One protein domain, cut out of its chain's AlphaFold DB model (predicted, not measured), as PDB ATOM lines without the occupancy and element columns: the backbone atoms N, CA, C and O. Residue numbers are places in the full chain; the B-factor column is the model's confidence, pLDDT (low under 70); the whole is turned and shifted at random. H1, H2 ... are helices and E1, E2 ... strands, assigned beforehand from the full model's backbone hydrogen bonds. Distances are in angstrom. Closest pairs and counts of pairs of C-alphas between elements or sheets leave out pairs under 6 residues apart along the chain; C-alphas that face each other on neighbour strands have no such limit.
ATOM      1  N   THR A 110      11.499 -26.812  12.854       40.75
ATOM      2  CA  THR A 110      11.696 -27.884  13.843       40.75
ATOM      3  C   THR A 110      10.348 -28.463  14.267       40.75
ATOM      4  O   THR A 110       9.578 -27.852  15.009       40.75
ATOM      5  N   ASP A 111      10.063 -29.683  13.807       42.38
ATOM      6  CA  ASP A 111       9.097 -30.545  14.479       42.38
ATOM      7  C   ASP A 111       9.779 -31.117  15.730       42.38
ATOM      8  O   ASP A 111      10.786 -31.820  15.668       42.38
ATOM      9  N   THR A 112       9.238 -30.810  16.907       45.72
ATOM     10  CA  THR A 112       9.750 -31.268  18.215       45.72
ATOM     11  C   THR A 112       9.656 -32.788  18.443       45.72
ATOM     12  O   THR A 112       9.864 -33.266  19.559       45.72
ATOM     13  N   SER A 113       9.323 -33.559  17.406       47.72
ATOM     14  CA  SER A 113       9.281 -35.020  17.412       47.72
ATOM     15  C   SER A 113      10.641 -35.681  17.107       47.72
ATOM     16  O   SER A 113      10.784 -36.887  17.325       47.72
ATOM     17  N   ALA A 114      11.652 -34.915  16.677       44.72
ATOM     18  CA  ALA A 114      12.958 -35.431  16.264       44.72
ATOM     19  C   ALA A 114      14.019 -35.515  17.381       44.72
ATOM     20  O   ALA A 114      14.089 -34.691  18.291       44.72
ATOM     21  N   ALA A 115      14.867 -36.550  17.312       52.81
ATOM     22  CA  ALA A 115      15.656 -37.045  18.444       52.81
ATOM     23  C   ALA A 115      17.010 -36.349  18.702       52.81
ATOM     24  O   ALA A 115      17.592 -36.592  19.761       52.81
ATOM     25  N   ILE A 116      17.542 -35.520  17.790       52.31
ATOM     26  CA  ILE A 116      18.825 -34.817  17.989       52.31
ATOM     27  C   ILE A 116      18.784 -33.421  17.350       52.31
ATOM     28  O   ILE A 116      18.573 -33.282  16.147       52.31
ATOM     29  N   ILE A 117      19.030 -32.393  18.167       53.47
ATOM     30  CA  ILE A 117      19.191 -30.998  17.741       53.47
ATOM     31  C   ILE A 117      20.694 -30.713  17.603       53.47
ATOM     32  O   ILE A 117      21.456 -30.951  18.544       53.47
ATOM     33  N   GLY A 118      21.126 -30.232  16.437       46.22
ATOM     34  CA  GLY A 118      22.517 -29.866  16.165       46.22
ATOM     35  C   GLY A 118      22.982 -28.646  16.968       46.22
ATOM     36  O   GLY A 118      22.189 -27.909  17.546       46.22
ATOM     37  N   SER A 119      24.293 -28.375  16.977       41.28
ATOM     38  CA  SER A 119      24.867 -27.199  17.669       41.28
ATOM     39  C   SER A 119      24.380 -25.842  17.130       41.28
ATOM     40  O   SER A 119      24.564 -24.816  17.783       41.28
ATOM     41  N   ASN A 120      23.751 -25.846  15.954       42.94
ATOM     42  CA  ASN A 120      23.087 -24.719  15.308       42.94
ATOM     43  C   ASN A 120      21.564 -24.687  15.533       42.94
ATOM     44  O   ASN A 120      20.908 -23.896  14.872       42.94
ATOM     45  N   GLY A 121      21.022 -25.529  16.422       43.59
ATOM     46  CA  GLY A 121      19.605 -25.546  16.799       43.59
ATOM     47  C   GLY A 121      18.662 -26.235  15.809       43.59
ATOM     48  O   GLY A 121      17.478 -26.367  16.103       43.59
ATOM     49  N   CYS A 122      19.178 -26.748  14.690       49.25
ATOM     50  CA  CYS A 122      18.373 -27.420  13.674       49.25
ATOM     51  C   CYS A 122      18.173 -28.911  13.993       49.25
ATOM     52  O   CYS A 122      19.049 -29.550  14.586       49.25
ATOM     53  N   GLU A 123      17.063 -29.496  13.528       54.53
ATOM     54  CA  GLU A 123      16.948 -30.951  13.408       54.53
ATOM     55  C   GLU A 123      18.032 -31.446  12.445       54.53
ATOM     56  O   GLU A 123      18.109 -31.015  11.292       54.53
ATOM     57  N   VAL A 124      18.902 -32.332  12.925       59.31
ATOM     58  CA  VAL A 124      19.906 -32.965  12.072       59.31
ATOM     59  C   VAL A 124      19.499 -34.411  11.900       59.31
ATOM     60  O   VAL A 124      19.360 -35.151  12.875       59.31
ATOM     61  N   SER A 125      19.333 -34.819  10.645       74.25
ATOM     62  CA  SER A 125      19.233 -36.232  10.313       74.25
ATOM     63  C   SER A 125      20.445 -36.955  10.911       74.25
ATOM     64  O   SER A 125      21.588 -36.578  10.646       74.25
ATOM     65  N   LEU A 126      20.202 -37.976  11.742       82.88
ATOM     66  CA  LEU A 126      21.245 -38.803  12.359       82.88
ATOM     67  C   LEU A 126      22.213 -39.333  11.295       82.88
ATOM     68  O   LEU A 126      23.417 -39.438  11.556       82.88
ATOM     69  N   PHE A 127      21.672 -39.645  10.114       89.50
ATOM     70  CA  PHE A 127      22.405 -40.096   8.942       89.50
ATOM     71  C   PHE A 127      22.328 -39.110   7.775       89.50
ATOM     72  O   PHE A 127      21.301 -38.471   7.550       89.50
ATOM     73  N   TYR A 128      23.408 -39.006   7.006       88.50
ATOM     74  CA  TYR A 128      23.509 -38.155   5.820       88.50
ATOM     75  C   TYR A 128      24.400 -38.809   4.754       88.50
ATOM     76  O   TYR A 128      25.227 -39.664   5.070       88.50
ATOM     77  N   LEU A 129      24.253 -38.422   3.484       90.75
ATOM     78  CA  LEU A 129      25.173 -38.857   2.427       90.75
ATOM     79  C   LEU A 129      26.527 -38.155   2.587       90.75
ATOM     80  O   LEU A 129      26.577 -36.943   2.781       90.75
ATOM     81  N   ALA A 130      27.622 -38.906   2.468       91.06
ATOM     82  CA  ALA A 130      28.965 -38.342   2.382       91.06
ATOM     83  C   ALA A 130      29.137 -37.484   1.116       91.06
ATOM     84  O   ALA A 130      28.320 -37.535   0.197       91.06
ATOM     85  N   ASP A 131      30.268 -36.786   1.013       88.44
ATOM     86  CA  ASP A 131      30.605 -35.932  -0.137       88.44
ATOM     87  C   ASP A 131      30.610 -36.680  -1.487       88.44
ATOM     88  O   ASP A 131      30.413 -36.073  -2.539       88.44
ATOM     89  N   ASN A 132      30.796 -38.006  -1.473       88.31
ATOM     90  CA  ASN A 132      30.695 -38.864  -2.659       88.31
ATOM     91  C   ASN A 132      29.245 -39.113  -3.132       88.31
ATOM     92  O   ASN A 132      29.049 -39.702  -4.193       88.31
ATOM     93  N   GLY A 133      28.233 -38.701  -2.361       92.50
ATOM     94  CA  GLY A 133      26.811 -38.866  -2.665       92.50
ATOM     95  C   GLY A 133      26.280 -40.303  -2.587       92.50
ATOM     96  O   GLY A 133      25.157 -40.545  -3.018       92.50
ATOM     97  N   VAL A 134      27.062 -41.260  -2.074       94.00
ATOM     98  CA  VAL A 134      26.727 -42.699  -2.086       94.00
ATOM     99  C   VAL A 134      26.792 -43.320  -0.694       94.00
ATOM    100  O   VAL A 134      25.846 -43.991  -0.271       94.00
ATOM    101  N   THR A 135      27.900 -43.122   0.021       96.75
ATOM    102  CA  THR A 135      28.092 -43.722   1.346       96.75
ATOM    103  C   THR A 135      27.339 -42.936   2.408       96.75
ATOM    104  O   THR A 135      27.287 -41.709   2.340       96.75
ATOM    105  N   ILE A 136      26.792 -43.622   3.406       96.00
ATOM    106  CA  ILE A 136      25.975 -43.004   4.452       96.00
ATOM    107  C   ILE A 136      26.806 -42.830   5.718       96.00
ATOM    108  O   ILE A 136      27.372 -43.796   6.236       96.00
ATOM    109  N   LYS A 137      26.846 -41.597   6.225       94.69
ATOM    110  CA  LYS A 137      27.565 -41.214   7.434       94.69
ATOM    111  C   LYS A 137      26.627 -40.949   8.591       94.69
ATOM    112  O   LYS A 137      25.540 -40.420   8.396       94.69
ATOM    113  N   ALA A 138      27.080 -41.259   9.799       91.94
ATOM    114  CA  ALA A 138      26.452 -40.764  11.017       91.94
ATOM    115  C   ALA A 138      27.067 -39.429  11.449       91.94
ATOM    116  O   ALA A 138      28.259 -39.192  11.238       91.94
ATOM    117  N   ILE A 139      26.269 -38.576  12.092       83.56
ATOM    118  CA  ILE A 139      26.789 -37.394  12.794       83.56
ATOM    119  C   ILE A 139      27.702 -37.808  13.959       83.56
ATOM    120  O   ILE A 139      27.553 -38.892  14.532       83.56
ATOM    121  N   ASP A 140      28.634 -36.938  14.347       81.81
ATOM    122  CA  ASP A 140      29.641 -37.257  15.369       81.81
ATOM    123  C   ASP A 140      29.016 -37.656  16.718       81.81
ATOM    124  O   ASP A 140      29.455 -38.624  17.351       81.81
ATOM    125  N   ASP A 141      27.924 -36.996  17.111       79.06
ATOM    126  CA  ASP A 141      27.219 -37.237  18.377       79.06
ATOM    127  C   ASP A 141      26.316 -38.486  18.368       79.06
ATOM    128  O   ASP A 141      25.816 -38.904  19.418       79.06
ATOM    129  N   ALA A 142      26.137 -39.135  17.211       83.12
ATOM    130  CA  ALA A 142      25.291 -40.316  17.060       83.12
ATOM    131  C   ALA A 142      25.759 -41.466  17.965       83.12
ATOM    132  O   ALA A 142      26.911 -41.898  17.911       83.12
ATOM    133  N   GLN A 143      24.878 -42.019  18.790       86.62
ATOM    134  CA  GLN A 143      25.236 -43.132  19.669       86.62
ATOM    135  C   GLN A 143      25.063 -44.476  18.956       86.62
ATOM    136  O   GLN A 143      24.132 -44.676  18.177       86.62
ATOM    137  N   ILE A 144      25.958 -45.425  19.244       92.69
ATOM    138  CA  ILE A 144      25.870 -46.788  18.708       92.69
ATOM    139  C   ILE A 144      24.502 -47.399  19.045       92.69
ATOM    140  O   ILE A 144      24.035 -47.318  20.179       92.69
ATOM    141  N   GLY A 145      23.881 -48.048  18.063       90.06
ATOM    142  CA  GLY A 145      22.571 -48.682  18.178       90.06
ATOM    143  C   GLY A 145      21.392 -47.784  17.806       90.06
ATOM    144  O   GLY A 145      20.297 -48.320  17.634       90.06
ATOM    145  N   MET A 146      21.600 -46.470  17.643       88.31
ATOM    146  CA  MET A 146      20.576 -45.572  17.105       88.31
ATOM    147  C   MET A 146      20.186 -45.975  15.677       88.31
ATOM    148  O   MET A 146      21.012 -46.471  14.905       88.31
ATOM    149  N   GLN A 147      18.911 -45.763  15.357       91.94
ATOM    150  CA  GLN A 147      18.308 -46.072  14.067       91.94
ATOM    151  C   GLN A 147      17.531 -44.863  13.561       91.94
ATOM    152  O   GLN A 147      16.989 -44.102  14.362       91.94
ATOM    153  N   GLN A 148      17.468 -44.712  12.246       86.69
ATOM    154  CA  GLN A 148      16.684 -43.681  11.578       86.69
ATOM    155  C   GLN A 148      16.268 -44.204  10.204       86.69
ATOM    156  O   GLN A 148      17.040 -44.906   9.545       86.69
ATOM    157  N   GLU A 149      15.054 -43.861   9.787       89.56
ATOM    158  CA  GLU A 149      14.636 -44.013   8.400       89.56
ATOM    159  C   GLU A 149      15.410 -43.021   7.522       89.56
ATOM    160  O   GLU A 149      15.483 -41.828   7.826       89.56
ATOM    161  N   PHE A 150      16.023 -43.522   6.456       85.50
ATOM    162  CA  PHE A 150      16.794 -42.742   5.498       85.50
ATOM    163  C   PHE A 150      16.583 -43.341   4.108       85.50
ATOM    164  O   PHE A 150      16.908 -44.505   3.890       85.50
ATOM    165  N   GLU A 151      16.028 -42.559   3.176       86.19
ATOM    166  CA  GLU A 151      15.647 -43.032   1.831       86.19
ATOM    167  C   GLU A 151      14.759 -44.297   1.862       86.19
ATOM    168  O   GLU A 151      15.065 -45.290   1.208       86.19
ATOM    169  N   ASP A 152      13.671 -44.255   2.642       88.50
ATOM    170  CA  ASP A 152      12.665 -45.327   2.790       88.50
ATOM    171  C   ASP A 152      13.164 -46.635   3.446       88.50
ATOM    172  O   ASP A 152      12.437 -47.629   3.490       88.50
ATOM    173  N   GLU A 153      14.383 -46.654   3.994       92.56
ATOM    174  CA  GLU A 153      14.970 -47.819   4.666       92.56
ATOM    175  C   GLU A 153      15.442 -47.465   6.082       92.56
ATOM    176  O   GLU A 153      15.895 -46.352   6.350       92.56
ATOM    177  N   ILE A 154      15.367 -48.418   7.017       92.50
ATOM    178  CA  ILE A 154      15.806 -48.196   8.404       92.50
ATOM    179  C   ILE A 154      17.281 -48.555   8.530       92.50
ATOM    180  O   ILE A 154      17.648 -49.730   8.560       92.50
ATOM    181  N   TYR A 155      18.120 -47.538   8.687       95.69
ATOM    182  CA  TYR A 155      19.544 -47.719   8.927       95.69
ATOM    183  C   TYR A 155      19.849 -47.810  10.420       95.69
ATOM    184  O   TYR A 155      19.196 -47.173  11.248       95.69
ATOM    185  N   LYS A 156      20.879 -48.581  10.779       96.12
ATOM    186  CA  LYS A 156      21.368 -48.716  12.158       96.12
ATOM    187  C   LYS A 156      22.847 -48.368  12.260       96.12
ATOM    188  O   LYS A 156      23.675 -48.989  11.599       96.12
ATOM    189  N   LEU A 157      23.205 -47.455  13.160       96.94
ATOM    190  CA  LEU A 157      24.606 -47.213  13.508       96.94
ATOM    191  C   LEU A 157      25.138 -48.371  14.356       96.94
ATOM    192  O   LEU A 157      24.591 -48.661  15.422       96.94
ATOM    193  N   VAL A 158      26.215 -49.013  13.911       98.19
ATOM    194  CA  VAL A 158      26.776 -50.201  14.571       98.19
ATOM    195  C   VAL A 158      28.212 -49.980  15.036       98.19
ATOM    196  O   VAL A 158      28.976 -49.227  14.432       98.19
ATOM    197  N   SER A 159      28.594 -50.646  16.128       98.25
ATOM    198  CA  SER A 159      30.005 -50.800  16.498       98.25
ATOM    199  C   SER A 159      30.675 -51.895  15.668       98.25
ATOM    200  O   SER A 159      30.007 -52.760  15.103       98.25
ATOM    201  N   GLU A 160      32.011 -51.934  15.682       98.25
ATOM    202  CA  GLU A 160      32.780 -53.034  15.083       98.25
ATOM    203  C   GLU A 160      32.344 -54.402  15.635       98.25
ATOM    204  O   GLU A 160      32.133 -55.343  14.875       98.25
ATOM    205  N   SER A 161      32.166 -54.517  16.956       98.06
ATOM    206  CA  SER A 161      31.749 -55.771  17.596       98.06
ATOM    207  C   SER A 161      30.357 -56.227  17.159       98.06
ATOM    208  O   SER A 161      30.162 -57.416  16.920       98.06
ATOM    209  N   GLN A 162      29.408 -55.295  17.022       97.94
ATOM    210  CA  GLN A 162      28.067 -55.593  16.521       97.94
ATOM    211  C   GLN A 162      28.122 -56.037  15.062       97.94
ATOM    212  O   GLN A 162      27.545 -57.066  14.732       97.94
ATOM    213  N   LEU A 163      28.861 -55.320  14.210       97.44
ATOM    214  CA  LEU A 163      28.994 -55.681  12.800       97.44
ATOM    215  C   LEU A 163      29.628 -57.067  12.625       97.44
ATOM    216  O   LEU A 163      29.131 -57.874  11.847       97.44
ATOM    217  N   ARG A 164      30.689 -57.382  13.378       95.75
ATOM    218  CA  ARG A 164      31.315 -58.713  13.347       95.75
ATOM    219  C   ARG A 164      30.334 -59.811  13.740       95.75
ATOM    220  O   ARG A 164      30.260 -60.806  13.029       95.75
ATOM    221  N   GLN A 165      29.554 -59.597  14.799       95.25
ATOM    222  CA  GLN A 165      28.526 -60.542  15.230       95.25
ATOM    223  C   GLN A 165      27.449 -60.745  14.157       95.25
ATOM    224  O   GLN A 165      27.112 -61.884  13.861       95.25
ATOM    225  N   MET A 166      26.961 -59.664  13.536       92.81
ATOM    226  CA  MET A 166      26.005 -59.750  12.426       92.81
ATOM    227  C   MET A 166      26.571 -60.606  11.285       92.81
ATOM    228  O   MET A 166      25.898 -61.495  10.777       92.81
ATOM    229  N   VAL A 167      27.842 -60.398  10.931       88.56
ATOM    230  CA  VAL A 167      28.518 -61.156   9.869       88.56
ATOM    231  C   VAL A 167      28.827 -62.610  10.274       88.56
ATOM    232  O   VAL A 167      28.836 -63.488   9.420       88.56
ATOM    233  N   ASP A 168      29.115 -62.899  11.547       84.31
ATOM    234  CA  ASP A 168      29.239 -64.271  12.084       84.31
ATOM    235  C   ASP A 168      27.902 -65.025  12.058       84.31
ATOM    236  O   ASP A 168      27.887 -66.232  11.838       84.31
ATOM    237  N   ASN A 169      26.799 -64.307  12.258       84.88
ATOM    238  CA  ASN A 169      25.442 -64.846  12.266       84.88
ATOM    239  C   ASN A 169      24.776 -64.867  10.880       84.88
ATOM    240  O   ASN A 169      23.604 -65.226  10.791       84.88
ATOM    241  N   GLU A 170      25.483 -64.446   9.824       83.06
ATOM    242  CA  GLU A 170      24.943 -64.317   8.459       83.06
ATOM    243  C   GLU A 170      23.704 -63.408   8.370       83.06
ATOM    244  O   GLU A 170      22.798 -63.615   7.563       83.06
ATOM    245  N   GLU A 171      23.664 -62.377   9.211       85.00
ATOM    246  CA  GLU A 171      22.621 -61.359   9.188       85.00
ATOM    247  C   GLU A 171      22.779 -60.423   7.979       85.00
ATOM    248  O   GLU A 171      23.858 -60.260   7.404       85.00
ATOM    249  N   ASP A 172      21.681 -59.765   7.606       83.94
ATOM    250  CA  ASP A 172      21.695 -58.739   6.569       83.94
ATOM    251  C   ASP A 172      22.404 -57.473   7.070       83.94
ATOM    252  O   ASP A 172      21.992 -56.847   8.049       83.94
ATOM    253  N   VAL A 173      23.472 -57.088   6.376       92.44
ATOM    254  CA  VAL A 173      24.314 -55.938   6.724       92.44
ATOM    255  C   VAL A 173      24.182 -54.777   5.731       92.44
ATOM    256  O   VAL A 173      25.017 -53.873   5.719       92.44
ATOM    257  N   ARG A 174      23.142 -54.772   4.887       92.31
ATOM    258  CA  ARG A 174      22.891 -53.697   3.910       92.31
ATOM    259  C   ARG A 174      22.576 -52.357   4.568       92.31
ATOM    260  O   ARG A 174      23.075 -51.323   4.141       92.31
ATOM    261  N   PHE A 175      21.777 -52.383   5.633       95.00
ATOM    262  CA  PHE A 175      21.224 -51.183   6.269       95.00
ATOM    263  C   PHE A 175      21.949 -50.830   7.571       95.00
ATOM    264  O   PHE A 175      21.345 -50.555   8.610       95.00
ATOM    265  N   VAL A 176      23.280 -50.865   7.528       96.56
ATOM    266  CA  VAL A 176      24.131 -50.474   8.657       96.56
ATOM    267  C   VAL A 176      24.967 -49.252   8.300       96.56
ATOM    268  O   VAL A 176      25.442 -49.111   7.176       96.56
ATOM    269  N   VAL A 177      25.163 -48.373   9.279       98.00
ATOM    270  CA  VAL A 177      26.042 -47.205   9.176       98.00
ATOM    271  C   VAL A 177      27.325 -47.516   9.927       98.00
ATOM    272  O   VAL A 177      27.300 -47.866  11.109       98.00
ATOM    273  N   THR A 178      28.453 -47.406   9.229       98.38
ATOM    274  CA  THR A 178      29.763 -47.898   9.682       98.38
ATOM    275  C   THR A 178      30.745 -46.790  10.051       98.38
ATOM    276  O   THR A 178      31.891 -47.083  10.385       98.38
ATOM    277  N   SER A 179      30.302 -45.528  10.076       96.38
ATOM    278  CA  SER A 179      31.154 -44.341  10.265       96.38
ATOM    279  C   SER A 179      32.053 -44.358  11.490       96.38
ATOM    280  O   SER A 179      33.038 -43.634  11.529       96.38
ATOM    281  N   LYS A 180      31.737 -45.150  12.517       95.25
ATOM    282  CA  LYS A 180      32.524 -45.218  13.757       95.25
ATOM    283  C   LYS A 180      33.505 -46.392  13.805       95.25
ATOM    284  O   LYS A 180      34.140 -46.608  14.836       95.25
ATOM    285  N   ILE A 181      33.630 -47.160  12.724       98.56
ATOM    286  CA  ILE A 181      34.480 -48.352  12.652       98.56
ATOM    287  C   ILE A 181      35.816 -47.998  12.004       98.56
ATOM    288  O   ILE A 181      35.868 -47.433  10.915       98.56
ATOM    289  N   THR A 182      36.907 -48.378  12.666       98.44
ATOM    290  CA  THR A 182      38.274 -48.161  12.168       98.44
ATOM    291  C   THR A 182      38.952 -49.447  11.696       98.44
ATOM    292  O   THR A 182      39.939 -49.381  10.962       98.44
TER     293      THR A 182
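AT A GLANCE: This is residues 110 to 182 of the 470 residues of the protein "Flg_new_2 domain-containing protein" of Pelagibacterales bacterium (UniProt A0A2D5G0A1). With little regular structure, two small hairpins, E1-E2 and E3-E4, sit in the middle of an elongated body, with loop residues 110 to 124 at one end and short helix H1 at the other. Residues 176 to 177 pair in parallel with residues 156 to 157 of E4. Of 73 printed residues, 24 are in named elements, E1 E2 E3 E4 H1 in order; the class is mixed, both sheets antiparallel. The whole is only just compact, close to loose: radius of gyration of the C-alphas 13.0 A, spans 40 by 25 by 25 A.

HOW THE PARTS SIT: E1, residues 127 to 129, and E2, residues 136 to 138, form a hairpin at 141 degrees, N 128 and O 137 within hydrogen-bond range at 2.9 A. E3, residues 147 to 150, and E4, residues 153 to 157, form another at 140 degrees, N 150 and O 153 within range at 2.8 A. The closest C-alphas of E1 and E3, Phe 127 and Phe 150, are 7.1 A apart. H1, residues 160 to 168, is apart from E1, E2 and E3; every O i to N i+4 pair in it is within range.

IN THESE COORDINATES: E1 begins at C-alpha 127 (22.405, -40.096, 8.942). E4 spans 13.1 A; H1 spans 12.2 A, ending at C-alpha 168 (29.239, -64.271, 12.084).

THE WHOLE: The C-alphas farthest apart, Thr 110 and Asp 168, are 40.4 A apart. The printed part has no cut; residues 110 to 124 have pLDDT under 70.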